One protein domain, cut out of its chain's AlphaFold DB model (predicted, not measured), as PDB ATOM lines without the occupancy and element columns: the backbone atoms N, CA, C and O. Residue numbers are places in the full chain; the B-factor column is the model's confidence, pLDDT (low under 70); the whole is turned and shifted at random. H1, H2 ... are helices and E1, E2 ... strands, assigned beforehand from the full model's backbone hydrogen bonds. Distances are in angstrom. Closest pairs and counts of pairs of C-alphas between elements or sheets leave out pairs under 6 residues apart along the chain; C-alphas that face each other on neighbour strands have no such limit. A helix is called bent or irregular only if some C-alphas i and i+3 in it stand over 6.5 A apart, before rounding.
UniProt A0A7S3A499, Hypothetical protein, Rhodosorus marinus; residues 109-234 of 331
ATOM      1  N   PHE A 109     -32.687  -7.340  55.467       43.84
ATOM      2  CA  PHE A 109     -33.608  -7.084  54.352       43.84
ATOM      3  C   PHE A 109     -33.252  -7.908  53.107       43.84
ATOM      4  O   PHE A 109     -34.144  -8.437  52.444       43.84
ATOM      5  N   ASP A 110     -31.958  -8.061  52.818       45.56
ATOM      6  CA  ASP A 110     -31.449  -8.910  51.738       45.56
ATOM      7  C   ASP A 110     -31.728 -10.396  52.031       45.56
ATOM      8  O   ASP A 110     -32.205 -11.120  51.158       45.56
ATOM      9  N   ASP A 111     -31.578 -10.833  53.288       45.12
ATOM     10  CA  ASP A 111     -31.961 -12.175  53.748       45.12
ATOM     11  C   ASP A 111     -33.477 -12.416  53.676       45.12
ATOM     12  O   ASP A 111     -33.915 -13.507  53.307       45.12
ATOM     13  N   GLU A 112     -34.312 -11.432  54.011       45.47
ATOM     14  CA  GLU A 112     -35.771 -11.550  53.911       45.47
ATOM     15  C   GLU A 112     -36.240 -11.567  52.449       45.47
ATOM     16  O   GLU A 112     -37.030 -12.437  52.070       45.47
ATOM     17  N   LEU A 113     -35.701 -10.699  51.587       44.91
ATOM     18  CA  LEU A 113     -35.956 -10.724  50.144       44.91
ATOM     19  C   LEU A 113     -35.414 -11.992  49.474       44.91
ATOM     20  O   LEU A 113     -36.057 -12.493  48.548       44.91
ATOM     21  N   SER A 114     -34.301 -12.548  49.959       46.03
ATOM     22  CA  SER A 114     -33.730 -13.826  49.513       46.03
ATOM     23  C   SER A 114     -34.520 -15.036  50.028       46.03
ATOM     24  O   SER A 114     -34.759 -15.992  49.300       46.03
ATOM     25  N   ARG A 115     -35.065 -15.007  51.246       47.25
ATOM     26  CA  ARG A 115     -36.005 -16.048  51.718       47.25
ATOM     27  C   ARG A 115     -37.310 -16.033  50.936       47.25
ATOM     28  O   ARG A 115     -37.916 -17.075  50.695       47.25
ATOM     29  N   LEU A 116     -37.734 -14.856  50.491       44.41
ATOM     30  CA  LEU A 116     -38.853 -14.714  49.576       44.41
ATOM     31  C   LEU A 116     -38.504 -15.207  48.152       44.41
ATOM     32  O   LEU A 116     -39.446 -15.389  47.379       44.41
ATOM     33  N   SER A 117     -37.214 -15.393  47.796       49.09
ATOM     34  CA  SER A 117     -36.687 -15.727  46.448       49.09
ATOM     35  C   SER A 117     -36.655 -17.199  46.089       49.09
ATOM     36  O   SER A 117     -36.635 -17.521  44.907       49.09
ATOM     37  N   HIS A 118     -36.800 -18.070  47.080       59.50
ATOM     38  CA  HIS A 118     -36.940 -19.509  46.901       59.50
ATOM     39  C   HIS A 118     -38.256 -19.973  47.502       59.50
ATOM     40  O   HIS A 118     -38.313 -20.667  48.518       59.50
ATOM     41  N   ARG A 119     -39.356 -19.531  46.889       65.19
ATOM     42  CA  ARG A 119     -40.673 -20.017  47.281       65.19
ATOM     43  C   ARG A 119     -40.908 -21.356  46.599       65.19
ATOM     44  O   ARG A 119     -40.910 -21.401  45.365       65.19
ATOM     45  N   PRO A 120     -41.110 -22.440  47.368       82.69
ATOM     46  CA  PRO A 120     -41.559 -23.675  46.770       82.69
ATOM     47  C   PRO A 120     -42.912 -23.412  46.114       82.69
ATOM     48  O   PRO A 120     -43.850 -22.978  46.783       82.69
ATOM     49  N   LEU A 121     -43.004 -23.662  44.812       89.06
ATOM     50  CA  LEU A 121     -44.254 -23.528  44.072       89.06
ATOM     51  C   LEU A 121     -44.768 -24.921  43.737       89.06
ATOM     52  O   LEU A 121     -44.146 -25.648  42.963       89.06
ATOM     53  N   ASN A 122     -45.894 -25.303  44.333       90.31
ATOM     54  CA  ASN A 122     -46.561 -26.542  43.958       90.31
ATOM     55  C   ASN A 122     -47.293 -26.323  42.638       90.31
ATOM     56  O   ASN A 122     -48.163 -25.458  42.530       90.31
ATOM     57  N   VAL A 123     -46.932 -27.125  41.647       91.25
ATOM     58  CA  VAL A 123     -47.558 -27.133  40.328       91.25
ATOM     59  C   VAL A 123     -47.969 -28.551  40.006       91.25
ATOM     60  O   VAL A 123     -47.348 -29.493  40.491       91.25
ATOM     61  N   PHE A 124     -48.978 -28.732  39.175       89.06
ATOM     62  CA  PHE A 124     -49.381 -30.067  38.753       89.06
ATOM     63  C   PHE A 124     -49.375 -30.181  37.239       89.06
ATOM     64  O   PHE A 124     -49.646 -29.215  36.515       89.06
ATOM     65  N   LEU A 125     -49.004 -31.370  36.764       87.31
ATOM     66  CA  LEU A 125     -49.068 -31.712  35.356       87.31
ATOM     67  C   LEU A 125     -50.517 -31.657  34.904       87.31
ATOM     68  O   LEU A 125     -51.430 -32.129  35.582       87.31
ATOM     69  N   ARG A 126     -50.727 -31.099  33.715       72.81
ATOM     70  CA  ARG A 126     -52.026 -31.218  33.077       72.81
ATOM     71  C   ARG A 126     -52.074 -32.541  32.306       72.81
ATOM     72  O   ARG A 126     -51.188 -32.759  31.471       72.81
ATOM     73  N   PRO A 127     -53.087 -33.403  32.509       56.22
ATOM     74  CA  PRO A 127     -53.306 -34.527  31.607       56.22
ATOM     75  C   PRO A 127     -53.516 -34.007  30.176       56.22
ATOM     76  O   PRO A 127     -54.037 -32.905  29.971       56.22
ATOM     77  N   ARG A 128     -53.038 -34.770  29.182       51.50
ATOM     78  CA  ARG A 128     -53.105 -34.394  27.759       51.50
ATOM     79  C   ARG A 128     -54.543 -34.019  27.388       51.50
ATOM     80  O   ARG A 128     -55.470 -34.784  27.628       51.50
ATOM     81  N   MET A 129     -54.715 -32.816  26.839       46.44
ATOM     82  CA  MET A 129     -56.010 -32.292  26.405       46.44
ATOM     83  C   MET A 129     -56.445 -32.948  25.094       46.44
ATOM     84  O   MET A 129     -56.333 -32.332  24.036       46.44
ATOM     85  N   ASP A 130     -56.962 -34.170  25.164       49.41
ATOM     86  CA  ASP A 130     -57.728 -34.731  24.046       49.41
ATOM     87  C   ASP A 130     -59.195 -34.241  24.073       49.41
ATOM     88  O   ASP A 130     -59.851 -34.193  23.034       49.41
ATOM     89  N   ASP A 131     -59.669 -33.697  25.204       46.22
ATOM     90  CA  ASP A 131     -61.004 -33.102  25.343       46.22
ATOM     91  C   ASP A 131     -60.972 -31.573  25.571       46.22
ATOM     92  O   ASP A 131     -60.904 -31.069  26.686       46.22
ATOM     93  N   ARG A 132     -61.066 -30.845  24.449       49.47
ATOM     94  CA  ARG A 132     -61.691 -29.519  24.218       49.47
ATOM     95  C   ARG A 132     -61.247 -28.276  25.024       49.47
ATOM     96  O   ARG A 132     -61.204 -28.201  26.245       49.47
ATOM     97  N   VAL A 133     -61.148 -27.186  24.259       51.94
ATOM     98  CA  VAL A 133     -60.996 -25.748  24.592       51.94
ATOM     99  C   VAL A 133     -61.931 -25.218  25.706       51.94
ATOM    100  O   VAL A 133     -61.704 -24.134  26.238       51.94
ATOM    101  N   GLN A 134     -62.936 -25.987  26.125       51.88
ATOM    102  CA  GLN A 134     -63.848 -25.667  27.229       51.88
ATOM    103  C   GLN A 134     -63.160 -25.727  28.611       51.88
ATOM    104  O   GLN A 134     -63.533 -24.990  29.516       51.88
ATOM    105  N   ALA A 135     -62.069 -26.489  28.735       64.00
ATOM    106  CA  ALA A 135     -61.383 -26.720  30.003       64.00
ATOM    107  C   ALA A 135     -60.578 -25.521  30.561       64.00
ATOM    108  O   ALA A 135     -60.200 -25.546  31.724       64.00
ATOM    109  N   TYR A 136     -60.271 -24.469  29.786       69.50
ATOM    110  CA  TYR A 136     -59.516 -23.316  30.326       69.50
ATOM    111  C   TYR A 136     -60.360 -22.431  31.249       69.50
ATOM    112  O   TYR A 136     -59.872 -21.980  32.283       69.50
ATOM    113  N   GLY A 137     -61.619 -22.182  30.877       71.81
ATOM    114  CA  GLY A 137     -62.528 -21.374  31.691       71.81
ATOM    115  C   GLY A 137     -62.883 -22.062  33.007       71.81
ATOM    116  O   GLY A 137     -62.937 -21.402  34.041       71.81
ATOM    117  N   ASP A 138     -63.061 -23.383  32.976       77.56
ATOM    118  CA  ASP A 138     -63.391 -24.168  34.166       77.56
ATOM    119  C   ASP A 138     -62.216 -24.232  35.149       77.56
ATOM    120  O   ASP A 138     -62.424 -24.014  36.337       77.56
ATOM    121  N   LEU A 139     -60.972 -24.354  34.666       73.69
ATOM    122  CA  LEU A 139     -59.787 -24.254  35.530       73.69
ATOM    123  C   LEU A 139     -59.723 -22.915  36.273       73.69
ATOM    124  O   LEU A 139     -59.510 -22.889  37.483       73.69
ATOM    125  N   ILE A 140     -59.958 -21.799  35.575       80.00
ATOM    126  CA  ILE A 140     -59.944 -20.475  36.214       80.00
ATOM    127  C   ILE A 140     -61.055 -20.377  37.270       80.00
ATOM    128  O   ILE A 140     -60.820 -19.843  38.353       80.00
ATOM    129  N   ARG A 141     -62.243 -20.936  36.996       79.44
ATOM    130  CA  ARG A 141     -63.351 -21.014  37.968       79.44
ATOM    131  C   ARG A 141     -63.011 -21.875  39.184       79.44
ATOM    132  O   ARG A 141     -63.415 -21.532  40.288       79.44
ATOM    133  N   GLU A 142     -62.242 -22.940  38.994       83.25
ATOM    134  CA  GLU A 142     -61.711 -23.800  40.059       83.25
ATOM    135  C   GLU A 142     -60.530 -23.161  40.815       83.25
ATOM    136  O   GLU A 142     -59.940 -23.777  41.702       83.25
ATOM    137  N   GLY A 143     -60.170 -21.914  40.494       86.19
ATOM    138  CA  GLY A 143     -59.072 -21.209  41.145       86.19
ATOM    139  C   GLY A 143     -57.700 -21.705  40.694       86.19
ATOM    140  O   GLY A 143     -56.728 -21.611  41.445       86.19
ATOM    141  N   VAL A 144     -57.604 -22.225  39.472       88.19
ATOM    142  CA  VAL A 144     -56.386 -22.766  38.876       88.19
ATOM    143  C   VAL A 144     -56.046 -22.001  37.602       88.19
ATOM    144  O   VAL A 144     -56.852 -21.841  36.690       88.19
ATOM    145  N   LEU A 145     -54.801 -21.558  37.513       88.81
ATOM    146  CA  LEU A 145     -54.257 -20.889  36.350       88.81
ATOM    147  C   LEU A 145     -53.469 -21.894  35.494       88.81
ATOM    148  O   LEU A 145     -52.576 -22.568  36.012       88.81
ATOM    149  N   PRO A 146     -53.761 -22.019  34.193       90.69
ATOM    150  CA  PRO A 146     -52.984 -22.858  33.292       90.69
ATOM    151  C   PRO A 146     -51.759 -22.115  32.752       90.69
ATOM    152  O   PRO A 146     -51.787 -20.912  32.495       90.69
ATOM    153  N   GLY A 147     -50.692 -22.854  32.483       91.31
ATOM    154  CA  GLY A 147     -49.510 -22.296  31.843       91.31
ATOM    155  C   GLY A 147     -48.545 -23.364  31.364       91.31
ATOM    156  O   GLY A 147     -48.891 -24.541  31.246       91.31
ATOM    157  N   VAL A 148     -47.328 -22.939  31.041       92.44
ATOM    158  CA  VAL A 148     -46.290 -23.839  30.529       92.44
ATOM    159  C   VAL A 148     -44.938 -23.574  31.178       92.44
ATOM    160  O   VAL A 148     -44.636 -22.439  31.541       92.44
ATOM    161  N   ILE A 149     -44.112 -24.615  31.274       92.31
ATOM    162  CA  ILE A 149     -42.669 -24.520  31.513       92.31
ATOM    163  C   ILE A 149     -41.971 -24.814  30.184       92.31
ATOM    164  O   ILE A 149     -42.212 -25.859  29.580       92.31
ATOM    165  N   GLN A 150     -41.122 -23.902  29.719       91.19
ATOM    166  CA  GLN A 150     -40.385 -24.032  28.465       91.19
ATOM    167  C   GLN A 150     -38.874 -24.015  28.718       91.19
ATOM    168  O   GLN A 150     -38.365 -23.144  29.418       91.19
ATOM    169  N   GLY A 151     -38.136 -24.941  28.109       88.38
ATOM    170  CA  GLY A 151     -36.674 -24.945  28.154       88.38
ATOM    171  C   GLY A 151     -36.057 -26.154  27.460       88.38
ATOM    172  O   GLY A 151     -36.686 -27.204  27.381       88.38
ATOM    173  N   ALA A 152     -34.830 -26.009  26.947       82.31
ATOM    174  CA  ALA A 152     -34.086 -27.078  26.261       82.31
ATOM    175  C   ALA A 152     -34.885 -27.799  25.147       82.31
ATOM    176  O   ALA A 152     -34.798 -29.012  24.989       82.31
ATOM    177  N   GLY A 153     -35.716 -27.056  24.404       83.44
ATOM    178  CA  GLY A 153     -36.572 -27.611  23.344       83.44
ATOM    179  C   GLY A 153     -37.800 -28.390  23.835       83.44
ATOM    180  O   GLY A 153     -38.561 -28.894  23.015       83.44
ATOM    181  N   VAL A 154     -38.029 -28.463  25.148       85.88
ATOM    182  CA  VAL A 154     -39.176 -29.141  25.760       85.88
ATOM    183  C   VAL A 154     -40.180 -28.110  26.272       85.88
ATOM    184  O   VAL A 154     -39.806 -27.077  26.835       85.88
ATOM    185  N   ILE A 155     -41.468 -28.398  26.079       88.81
ATOM    186  CA  ILE A 155     -42.584 -27.627  26.634       88.81
ATOM    187  C   ILE A 155     -43.426 -28.566  27.492       88.81
ATOM    188  O   ILE A 155     -43.895 -29.599  27.019       88.81
ATOM    189  N   MET A 156     -43.632 -28.190  28.749       90.19
ATOM    190  CA  MET A 156     -44.459 -28.915  29.705       90.19
ATOM    191  C   MET A 156     -45.685 -28.071  30.044       90.19
ATOM    192  O   MET A 156     -45.542 -26.930  30.472       90.19
ATOM    193  N   THR A 157     -46.885 -28.620  29.856       91.31
ATOM    194  CA  THR A 157     -48.128 -27.938  30.251       91.31
ATOM    195  C   THR A 157     -48.417 -28.221  31.715       91.31
ATOM    196  O   THR A 157     -48.472 -29.381  32.127       91.31
ATOM    197  N   ILE A 158     -48.611 -27.159  32.485       91.81
ATOM    198  CA  ILE A 158     -48.825 -27.224  33.927       91.81
ATOM    199  C   ILE A 158     -50.005 -26.352  34.339       91.81
ATOM    200  O   ILE A 158     -50.519 -25.535  33.569       91.81
ATOM    201  N   ALA A 159     -50.407 -26.517  35.586       90.44
ATOM    202  CA  ALA A 159     -51.396 -25.696  36.241       90.44
ATOM    203  C   ALA A 159     -50.919 -25.316  37.651       90.44
ATOM    204  O   ALA A 159     -50.194 -26.067  38.307       90.44
ATOM    205  N   VAL A 160     -51.289 -24.109  38.079       90.19
ATOM    206  CA  VAL A 160     -50.884 -23.504  39.354       90.19
ATOM    207  C   VAL A 160     -52.115 -22.908  40.021       90.19
ATOM    208  O   VAL A 160     -52.877 -22.224  39.342       90.19
ATOM    209  N   PRO A 161     -52.327 -23.088  41.334       88.25
ATOM    210  CA  PRO A 161     -53.383 -22.369  42.038       88.25
ATOM    211  C   PRO A 161     -53.259 -20.847  41.846       88.25
ATOM    212  O   PRO A 161     -52.216 -20.251  42.118       88.25
ATOM    213  N   ILE A 162     -54.332 -20.204  41.382       87.12
ATOM    214  CA  ILE A 162     -54.330 -18.804  40.929       87.12
ATOM    215  C   ILE A 162     -53.898 -17.826  42.027       87.12
ATOM    216  O   ILE A 162     -53.299 -16.795  41.735       87.12
ATOM    217  N   HIS A 163     -54.148 -18.159  43.296       84.75
ATOM    218  CA  HIS A 163     -53.797 -17.311  44.433       84.75
ATOM    219  C   HIS A 163     -52.284 -17.079  44.563       84.75
ATOM    220  O   HIS A 163     -51.891 -15.980  44.952       84.75
ATOM    221  N   TYR A 164     -51.441 -18.050  44.185       84.56
ATOM    222  CA  TYR A 164     -49.988 -17.853  44.153       84.56
ATOM    223  C   TYR A 164     -49.613 -16.772  43.135       84.56
ATOM    224  O   TYR A 164     -48.910 -15.820  43.454       84.56
ATOM    225  N   MET A 165     -50.184 -16.861  41.935       83.44
ATOM    226  CA  MET A 165     -49.889 -15.940  40.836       83.44
ATOM    227  C   MET A 165     -50.466 -14.542  41.094       83.44
ATOM    228  O   MET A 165     -49.834 -13.540  40.775       83.44
ATOM    229  N   LEU A 166     -51.641 -14.452  41.729       81.44
ATOM    230  CA  LEU A 166     -52.230 -13.179  42.158       81.44
ATOM    231  C   LEU A 166     -51.408 -12.498  43.249       81.44
ATOM    232  O   LEU A 166     -51.306 -11.274  43.248       81.44
ATOM    233  N   GLN A 167     -50.831 -13.265  44.177       77.75
ATOM    234  CA  GLN A 167     -49.927 -12.704  45.175       77.75
ATOM    235  C   GLN A 167     -48.720 -12.057  44.489       77.75
ATOM    236  O   GLN A 167     -48.373 -10.925  44.813       77.75
ATOM    237  N   ASP A 168     -48.127 -12.728  43.505       73.44
ATOM    238  CA  ASP A 168     -46.980 -12.187  42.777       73.44
ATOM    239  C   ASP A 168     -47.361 -11.010  41.872       73.44
ATOM    240  O   ASP A 168     -46.638 -10.018  41.813       73.44
ATOM    241  N   PHE A 169     -48.542 -11.031  41.258       71.38
ATOM    242  CA  PHE A 169     -49.065  -9.861  40.553       71.38
ATOM    243  C   PHE A 169     -49.200  -8.640  41.477       71.38
ATOM    244  O   PHE A 169     -48.743  -7.550  41.138       71.38
ATOM    245  N   ARG A 170     -49.781  -8.828  42.670       69.25
ATOM    246  CA  ARG A 170     -49.959  -7.763  43.673       69.25
ATOM    247  C   ARG A 170     -48.641  -7.225  44.216       69.25
ATOM    248  O   ARG A 170     -48.581  -6.063  44.594       69.25
ATOM    249  N   ASN A 171     -47.596  -8.046  44.223       66.38
ATOM    250  CA  ASN A 171     -46.261  -7.634  44.646       66.38
ATOM    251  C   ASN A 171     -45.554  -6.729  43.618       66.38
ATOM    252  O   ASN A 171     -44.422  -6.321  43.861       66.38
ATOM    253  N   GLY A 172     -46.189  -6.405  42.485       60.66
ATOM    254  CA  GLY A 172     -45.669  -5.406  41.553       60.66
ATOM    255  C   GLY A 172     -44.525  -5.906  40.671       60.66
ATOM    256  O   GLY A 172     -43.774  -5.094  40.143       60.66
ATOM    257  N   TRP A 173     -44.407  -7.220  40.438       64.81
ATOM    258  CA  TRP A 173     -43.408  -7.815  39.525       64.81
ATOM    259  C   TRP A 173     -43.685  -7.539  38.029       64.81
ATOM    260  O   TRP A 173     -43.292  -8.301  37.144       64.81
ATOM    261  N   MET A 174     -44.391  -6.453  37.728       59.19
ATOM    262  CA  MET A 174     -44.794  -6.032  36.395       59.19
ATOM    263  C   MET A 174     -43.889  -4.883  35.960       59.19
ATOM    264  O   MET A 174     -43.975  -3.783  36.499       59.19
ATOM    265  N   CYS A 175     -43.039  -5.118  34.964       55.78
ATOM    266  CA  CYS A 175     -42.335  -4.038  34.295       55.78
ATOM    267  C   CYS A 175     -43.252  -3.501  33.182       55.78
ATOM    268  O   CYS A 175     -43.616  -4.273  32.283       55.78
ATOM    269  N   PRO A 176     -43.660  -2.220  33.203       50.19
ATOM    270  CA  PRO A 176     -44.416  -1.654  32.093       50.19
ATOM    271  C   PRO A 176     -43.610  -1.702  30.787       50.19
ATOM    272  O   PRO A 176     -42.384  -1.883  30.777       50.19
ATOM    273  N   LYS A 177     -44.359  -1.622  29.684       51.53
ATOM    274  CA  LYS A 177     -43.899  -1.734  28.298       51.53
ATOM    275  C   LYS A 177     -42.595  -0.981  28.032       51.53
ATOM    276  O   LYS A 177     -42.391   0.132  28.507       51.53
ATOM    277  N   HIS A 178     -41.738  -1.587  27.217       50.28
ATOM    278  CA  HIS A 178     -40.674  -0.869  26.528       50.28
ATOM    279  C   HIS A 178     -41.178  -0.437  25.142       50.28
ATOM    280  O   HIS A 178     -41.811  -1.252  24.475       50.28
ATOM    281  N   ASP A 179     -40.875   0.782  24.687       47.91
ATOM    282  CA  ASP A 179     -41.385   1.342  23.415       47.91
ATOM    283  C   ASP A 179     -41.183   0.421  22.192       47.91
ATOM    284  O   ASP A 179     -42.016   0.388  21.289       47.91
ATOM    285  N   ASP A 180     -40.118  -0.384  22.198       46.88
ATOM    286  CA  ASP A 180     -39.767  -1.304  21.104       46.88
ATOM    287  C   ASP A 180     -40.457  -2.689  21.164       46.88
ATOM    288  O   ASP A 180     -40.255  -3.520  20.276       46.88
ATOM    289  N   GLU A 181     -41.245  -2.991  22.201       45.34
ATOM    290  CA  GLU A 181     -41.844  -4.318  22.399       45.34
ATOM    291  C   GLU A 181     -43.362  -4.293  22.161       45.34
ATOM    292  O   GLU A 181     -44.097  -3.546  22.797       45.34
ATOM    293  N   ASN A 182     -43.877  -5.173  21.295       48.97
ATOM    294  CA  ASN A 182     -45.321  -5.316  21.021       48.97
ATOM    295  C   ASN A 182     -46.124  -5.971  22.175       48.97
ATOM    296  O   ASN A 182     -47.216  -6.488  21.946       48.97
ATOM    297  N   VAL A 183     -45.591  -5.999  23.401       45.88
ATOM    298  CA  VAL A 183     -46.218  -6.616  24.581       45.88
ATOM    299  C   VAL A 183     -46.340  -5.557  25.675       45.88
ATOM    300  O   VAL A 183     -45.335  -4.997  26.100       45.88
ATOM    301  N   ASP A 184     -47.564  -5.273  26.127       43.84
ATOM    302  CA  ASP A 184     -47.856  -4.092  26.958       43.84
ATOM    303  C   ASP A 184     -47.316  -4.159  28.397       43.84
ATOM    304  O   ASP A 184     -47.192  -3.138  29.071       43.84
ATOM    305  N   THR A 185     -46.929  -5.342  28.869       51.47
ATOM    306  CA  THR A 185     -46.310  -5.535  30.184       51.47
ATOM    307  C   THR A 185     -45.384  -6.741  30.137       51.47
ATOM    308  O   THR A 185     -45.812  -7.825  29.729       51.47
ATOM    309  N   VAL A 186     -44.137  -6.586  30.582       56.41
ATOM    310  CA  VAL A 186     -43.218  -7.718  30.728       56.41
ATOM    311  C   VAL A 186     -43.157  -8.107  32.191       56.41
ATOM    312  O   VAL A 186     -42.845  -7.292  33.059       56.41
ATOM    313  N   PHE A 187     -43.478  -9.365  32.471       64.88
ATOM    314  CA  PHE A 187     -43.401  -9.887  33.823       64.88
ATOM    315  C   PHE A 187     -41.928 -10.098  34.192       64.88
ATOM    316  O   PHE A 187     -41.212 -10.849  33.528       64.88
ATOM    317  N   CYS A 188     -41.484  -9.402  35.231       68.00
ATOM    318  CA  CYS A 188     -40.136  -9.455  35.780       68.00
ATOM    319  C   CYS A 188     -40.159 -10.346  37.024       68.00
ATOM    320  O   CYS A 188     -40.004  -9.888  38.155       68.00
ATOM    321  N   GLY A 189     -40.503 -11.615  36.802       69.75
ATOM    322  CA  GLY A 189     -40.918 -12.527  37.855       69.75
ATOM    323  C   GLY A 189     -39.803 -13.059  38.743       69.75
ATOM    324  O   GLY A 189     -38.624 -13.011  38.392       69.75
ATOM    325  N   PRO A 190     -40.148 -13.646  39.895       73.94
ATOM    326  CA  PRO A 190     -39.168 -14.386  40.662       73.94
ATOM    327  C   PRO A 190     -38.839 -15.724  39.981       73.94
ATOM    328  O   PRO A 190     -39.547 -16.222  39.097       73.94
ATOM    329  N   VAL A 191     -37.731 -16.311  40.424       82.69
ATOM    330  CA  VAL A 191     -37.400 -17.711  40.165       82.69
ATOM    331  C   VAL A 191     -38.044 -18.567  41.252       82.69
ATOM    332  O   VAL A 191     -38.053 -18.177  42.414       82.69
ATOM    333  N   TYR A 192     -38.599 -19.717  40.877       86.19
ATOM    334  CA  TYR A 192     -39.245 -20.649  41.799       86.19
ATOM    335  C   TYR A 192     -38.533 -21.991  41.807       86.19
ATOM    336  O   TYR A 192     -38.103 -22.481  40.760       86.19
ATOM    337  N   ASP A 193     -38.525 -22.614  42.983       88.94
ATOM    338  CA  ASP A 193     -38.228 -24.035  43.144       88.94
ATOM    339  C   ASP A 193     -39.549 -24.808  43.047       88.94
ATOM    340  O   ASP A 193     -40.300 -24.962  44.013       88.94
ATOM    341  N   MET A 194     -39.880 -25.245  41.841       91.75
ATOM    342  CA  MET A 194     -41.149 -25.886  41.528       91.75
ATOM    343  C   MET A 194     -41.150 -27.344  41.986       91.75
ATOM    344  O   MET A 194     -40.216 -28.108  41.727       91.75
ATOM    345  N   ARG A 195     -42.239 -27.743  42.641       94.25
ATOM    346  CA  ARG A 195     -42.563 -29.132  42.978       94.25
ATOM    347  C   ARG A 195     -43.690 -29.560  42.053       94.25
ATOM    348  O   ARG A 195     -44.808 -29.069  42.194       94.25
ATOM    349  N   ILE A 196     -43.365 -30.403  41.079       93.50
ATOM    350  CA  ILE A 196     -44.292 -30.830  40.033       93.50
ATOM    351  C   ILE A 196     -44.963 -32.129  40.469       93.50
ATOM    352  O   ILE A 196     -44.296 -33.150  40.628       93.50
ATOM    353  N   HIS A 197     -46.276 -32.074  40.637       92.25
ATOM    354  CA  HIS A 197     -47.140 -33.184  41.026       92.25
ATOM    355  C   HIS A 197     -47.831 -33.795  39.804       92.25
ATOM    356  O   HIS A 197     -47.978 -33.137  38.770       92.25
ATOM    357  N   GLY A 198     -48.261 -35.051  39.912       87.06
ATOM    358  CA  GLY A 198     -48.992 -35.733  38.836       87.06
ATOM    359  C   GLY A 198     -50.418 -35.227  38.636       87.06
ATOM    360  O   GLY A 198     -50.913 -35.224  37.511       87.06
ATOM    361  N   ASP A 199     -51.052 -34.764  39.712       82.25
ATOM    362  CA  ASP A 199     -52.436 -34.306  39.728       82.25
ATOM    363  C   ASP A 199     -52.656 -33.169  40.742       82.25
ATOM    364  O   ASP A 199     -51.736 -32.720  41.435       82.25
ATOM    365  N   SER A 200     -53.897 -32.682  40.820       76.25
ATOM    366  CA  SER A 200     -54.301 -31.598  41.719       76.25
ATOM    367  C   SER A 200     -54.382 -32.002  43.195       76.25
ATOM    368  O   SER A 200     -54.495 -31.117  44.042       76.25
ATOM    369  N   THR A 201     -54.303 -33.296  43.530       78.62
ATOM    370  CA  THR A 201     -54.312 -33.763  44.927       78.62
ATOM    371  C   THR A 201     -52.969 -33.537  45.619       78.62
ATOM    372  O   THR A 201     -52.908 -33.526  46.847       78.62
ATOM    373  N   MET A 202     -51.904 -33.299  44.837       80.81
ATOM    374  CA  MET A 202     -50.544 -33.028  45.317       80.81
ATOM    375  C   MET A 202     -49.991 -34.130  46.240       80.81
ATOM    376  O   MET A 202     -49.220 -33.852  47.162       80.81
ATOM    377  N   SER A 203     -50.398 -35.383  46.009       83.50
ATOM    378  CA  SER A 203     -50.022 -36.530  46.842       83.50
ATOM    379  C   SER A 203     -48.561 -36.954  46.672       83.50
ATOM    380  O   SER A 203     -47.966 -37.487  47.607       83.50
ATOM    381  N   GLU A 204     -47.973 -36.721  45.495       90.44
ATOM    382  CA  GLU A 204     -46.609 -37.129  45.157       90.44
ATOM    383  C   GLU A 204     -45.904 -36.092  44.271       90.44
ATOM    384  O   GLU A 204     -46.439 -35.634  43.259       90.44
ATOM    385  N   ILE A 205     -44.652 -35.781  44.627       93.12
ATOM    386  CA  ILE A 205     -43.760 -34.952  43.814       93.12
ATOM    387  C   ILE A 205     -43.086 -35.847  42.772       93.12
ATOM    388  O   ILE A 205     -42.196 -36.622  43.111       93.12
ATOM    389  N   LEU A 206     -43.460 -35.682  41.505       92.12
ATOM    390  CA  LEU A 206     -42.864 -36.404  40.381       92.12
ATOM    391  C   LEU A 206     -41.523 -35.802  39.957       92.12
ATOM    392  O   LEU A 206     -40.565 -36.520  39.681       92.12
ATOM    393  N   TYR A 207     -41.458 -34.470  39.897       89.94
ATOM    394  CA  TYR A 207     -40.274 -33.745  39.446       89.94
ATOM    395  C   TYR A 207     -40.028 -32.506  40.301       89.94
ATOM    396  O   TYR A 207     -40.948 -31.902  40.857       89.94
ATOM    397  N   ARG A 208     -38.763 -32.098  40.365       92.56
ATOM    398  CA  ARG A 208     -38.361 -30.783  40.861       92.56
ATOM    399  C   ARG A 208     -37.736 -30.014  39.721       92.56
ATOM    400  O   ARG A 208     -36.959 -30.574  38.955       92.56
ATOM    401  N   GLU A 209     -38.083 -28.746  39.623       90.75
ATOM    402  CA  GLU A 209     -37.641 -27.892  38.530       90.75
ATOM    403  C   GLU A 209     -37.371 -26.493  39.064       90.75
ATOM    404  O   GLU A 209     -38.108 -26.011  39.921       90.75
ATOM    405  N   ARG A 210     -36.343 -25.823  38.544       88.12
ATOM    406  CA  ARG A 210     -36.130 -24.403  38.814       88.12
ATOM    407  C   ARG A 210     -36.576 -23.613  37.597       88.12
ATOM    408  O   ARG A 210     -36.105 -23.871  36.490       88.12
ATOM    409  N   ALA A 211     -37.491 -22.667  37.774       89.44
ATOM    410  CA  ALA A 211     -38.007 -21.907  36.642       89.44
ATOM    411  C   ALA A 211     -38.308 -20.447  36.983       89.44
ATOM    412  O   ALA A 211     -38.772 -20.118  38.071       89.44
ATOM    413  N   TYR A 212     -38.051 -19.573  36.016       86.81
ATOM    414  CA  TYR A 212     -38.300 -18.137  36.064       86.81
ATOM    415  C   TYR A 212     -39.656 -17.821  35.434       86.81
ATOM    416  O   TYR A 212     -39.919 -18.234  34.300       86.81
ATOM    417  N   LEU A 213     -40.518 -17.079  36.131       85.44
ATOM    418  CA  LEU A 213     -41.786 -16.624  35.560       85.44
ATOM    419  C   LEU A 213     -41.523 -15.505  34.544       85.44
ATOM    420  O   LEU A 213     -41.230 -14.373  34.906       85.44
ATOM    421  N   SER A 214     -41.612 -15.842  33.258       83.44
ATOM    422  CA  SER A 214     -41.216 -14.962  32.148       83.44
ATOM    423  C   SER A 214     -42.349 -14.149  31.541       83.44
ATOM    424  O   SER A 214     -42.111 -13.162  30.849       83.44
ATOM    425  N   LEU A 215     -43.580 -14.620  31.709       82.19
ATOM    426  CA  LEU A 215     -44.760 -14.018  31.117       82.19
ATOM    427  C   LEU A 215     -45.968 -14.395  31.953       82.19
ATOM    428  O   LEU A 215     -46.134 -15.554  32.335       82.19
ATOM    429  N   MET A 216     -46.844 -13.424  32.138       83.56
ATOM    430  CA  MET A 216     -48.182 -13.633  32.648       83.56
ATOM    431  C   MET A 216     -49.137 -12.854  31.756       83.56
ATOM    432  O   MET A 216     -48.915 -11.677  31.480       83.56
ATOM    433  N   ILE A 217     -50.165 -13.529  31.261       81.56
ATOM    434  CA  ILE A 217     -51.196 -12.925  30.428       81.56
ATOM    435  C   ILE A 217     -52.333 -12.523  31.355       81.56
ATOM    436  O   ILE A 217     -52.863 -13.361  32.084       81.56
ATOM    437  N   TYR A 218     -52.686 -11.244  31.327       80.00
ATOM    438  CA  TYR A 218     -53.767 -10.667  32.113       80.00
ATOM    439  C   TYR A 218     -54.948 -10.340  31.203       80.00
ATOM    440  O   TYR A 218     -54.759  -9.767  30.132       80.00
ATOM    441  N   SER A 219     -56.164 -10.690  31.623       79.81
ATOM    442  CA  SER A 219     -57.391 -10.304  30.926       79.81
ATOM    443  C   SER A 219     -57.951  -9.024  31.544       79.81
ATOM    444  O   SER A 219     -58.404  -9.070  32.690       79.81
ATOM    445  N   PRO A 220     -57.984  -7.895  30.810       72.06
ATOM    446  CA  PRO A 220     -58.573  -6.655  31.312       72.06
ATOM    447  C   PRO A 220     -60.060  -6.813  31.637       72.06
ATOM    448  O   PRO A 220     -60.533  -6.299  32.645       72.06
ATOM    449  N   THR A 221     -60.791  -7.579  30.821       78.50
ATOM    450  CA  THR A 221     -62.227  -7.823  31.010       78.50
ATOM    451  C   THR A 221     -62.513  -8.633  32.269       78.50
ATOM    452  O   THR A 221     -63.476  -8.349  32.971       78.50
ATOM    453  N   MET A 222     -61.686  -9.639  32.566       77.25
ATOM    454  CA  MET A 222     -61.856 -10.469  33.765       77.25
ATOM    455  C   MET A 222     -61.135  -9.906  34.994       77.25
ATOM    456  O   MET A 222     -61.296 -10.446  36.083       77.25
ATOM    457  N   GLN A 223     -60.322  -8.861  34.812       80.69
ATOM    458  CA  GLN A 223     -59.442  -8.282  35.827       80.69
ATOM    459  C   GLN A 223     -58.612  -9.337  36.582       80.69
ATOM    460  O   GLN A 223     -58.442  -9.277  37.800       80.69
ATOM    461  N   MET A 224     -58.109 -10.343  35.860       81.50
ATOM    462  CA  MET A 224     -57.300 -11.409  36.450       81.50
ATOM    463  C   MET A 224     -56.316 -12.019  35.441       81.50
ATOM    464  O   MET A 224     -56.549 -11.951  34.228       81.50
ATOM    465  N   PRO A 225     -55.229 -12.655  35.919       83.31
ATOM    466  CA  PRO A 225     -54.374 -13.491  35.088       83.31
ATOM    467  C   PRO A 225     -55.168 -14.634  34.442       83.31
ATOM    468  O   PRO A 225     -55.985 -15.271  35.101       83.31
ATOM    469  N   THR A 226     -54.896 -14.927  33.171       85.00
ATOM    470  CA  THR A 226     -55.524 -16.029  32.417       85.00
ATOM    471  C   THR A 226     -54.555 -17.135  32.028       85.00
ATOM    472  O   THR A 226     -54.977 -18.270  31.815       85.00
ATOM    473  N   SER A 227     -53.261 -16.830  31.927       87.94
ATOM    474  CA  SER A 227     -52.222 -17.841  31.728       87.94
ATOM    475  C   SER A 227     -50.831 -17.305  32.049       87.94
ATOM    476  O   SER A 227     -50.645 -16.110  32.284       87.94
ATOM    477  N   PHE A 228     -49.837 -18.191  32.065       88.81
ATOM    478  CA  PHE A 228     -48.443 -17.830  32.309       88.81
ATOM    479  C   PHE A 228     -47.455 -18.709  31.538       88.81
ATOM    480  O   PHE A 228     -47.792 -19.789  31.044       88.81
ATOM    481  N   ARG A 229     -46.198 -18.260  31.490       89.81
ATOM    482  CA  ARG A 229     -45.056 -19.036  30.999       89.81
ATOM    483  C   ARG A 229     -43.873 -18.923  31.947       89.81
ATOM    484  O   ARG A 229     -43.327 -17.836  32.149       89.81
ATOM    485  N   PHE A 230     -43.404 -20.073  32.397       90.50
ATOM    486  CA  PHE A 230     -42.107 -20.233  33.023       90.50
ATOM    487  C   PHE A 230     -41.043 -20.594  31.984       90.50
ATOM    488  O   PHE A 230     -41.301 -21.362  31.055       90.50
ATOM    489  N   LEU A 231     -39.837 -20.065  32.161       89.56
ATOM    490  CA  LEU A 231     -38.636 -20.530  31.475       89.56
ATOM    491  C   LEU A 231     -37.805 -21.351  32.455       89.56
ATOM    492  O   LEU A 231     -37.562 -20.906  33.576       89.56
ATOM    493  N   ARG A 232     -37.378 -22.544  32.042       91.00
ATOM    494  CA  ARG A 232     -36.464 -23.375  32.830       91.00
ATOM    495  C   ARG A 232     -35.172 -22.603  33.088       91.00
ATOM    496  O   ARG A 232     -34.585 -22.066  32.151       91.00
ATOM    497  N   VAL A 233     -34.737 -22.588  34.344       87.81
ATOM    498  CA  VAL A 233     -33.434 -22.058  34.745       87.81
ATOM    499  C   VAL A 233     -32.426 -23.205  34.652       87.81
ATOM    500  O   VAL A 233     -32.527 -24.156  35.428       87.81
ATOM    501  N   PRO A 234     -31.497 -23.179  33.682       83.88
ATOM    502  CA  PRO A 234     -30.487 -24.217  33.553       83.88
ATOM    503  C   PRO A 234     -29.537 -24.198  34.757       83.88
ATOM    504  O   PRO A 234     -29.155 -23.138  35.241       83.88
TER     505      PRO A 234
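AT A GLANCE: This is residues 109 to 234 of the 331 residues of the protein "Hypothetical protein" of Rhodosorus marinus (UniProt A0A7S3A499). A small closed barrel of six strands, E1, E2, E3, E6, E7 and E8, makes the core, with H2 and H3 packed on its outside. The small hairpin of E4 and E5 packs through E5 on the bent strand E7, and H1, residues 109 to 115, sticks out at the start of the printed part. Round the ring run E1, E3, E2, E8, E7, E6 and back to E1, a mixed sheet. The printed part has 126 residues, with three named helices and eight named strands in the order H1 E1 H2 E2 E3 H3 E4 E5 E6 E7 E8, and its class is mixed, helices and strands. It is compact, with a radius of gyration of the C-alphas of 14.8 A and spans of 39 by 36 by 29 A.

IN THESE COORDINATES: H1, residues 109 to 115, begins with C-alpha 109 at (-33.608, -7.084, 54.352). E1 is residues 120 to 125, 15.9 A long, and H2 residues 135 to 141. E2, residues 144 to 151, and E3, residues 154 to 161, are 22.5 A and 22.6 A long. H3, residues 162 to 170, spans 12.2 A from C-alpha 162 at (-54.330, -18.804, 40.929). E4 is residues 174 to 176, E5 residues 185 to 187, and E6 residues 191 to 197, 18.3 A. E7, residues 205 to 219, spans 31.0 A and bends by 88 degrees at residue 208. E8, residues 224 to 232, spans 24.3 A, bends by 50 degrees at residue 227 and ends with C-alpha 232 at (-36.464, -23.375, 32.830).

HOW THE PARTS SIT: E1 pairs in a staggered way, parallel with E6 (N 123 to O 195, 2.9 A) and antiparallel with E3 (N 159 to O 124, 3.0 A). E2 and E3 form a hairpin (N 145 to O 160, 2.7 A), and E2 is parallel to E8 (N 230 to O 148, 2.8 A). E6, E7 and E8 are a meander, each the antiparallel neighbour of the one before (N 194 to O 209, 2.7 A; N 217 to O 227, 2.8 A). H2 is over E2 and along the strands, at 5 degrees on the local plane and a height over the sheet of 8.6 A; its closest C-alpha pair with E2 is Leu 139 and Leu 145, 6.5 A. H3 is over E8, 8.0 A high, and runs across the strands at 74 degrees on the local plane; Leu 166 and Pro 225 are the closest C-alphas, 7.4 A. In the hairpin of E4 and E5, N 175 and O 186 are 2.9 A apart; the C-alphas of Phe 187 in E5 and Leu 215 in E7 are 5.1 A apart. In H1, H2 and H3 every O i to N i+4 pair is within hydrogen-bond range.

THE WHOLE: The C-alphas farthest apart, of Phe 109 and Asp 131, are 47.6 A apart. The printed part has no cut and no long link. Its mean pLDDT is 74.9; residues 109 to 119, 127 to 136 and 170 to 189 are under 70.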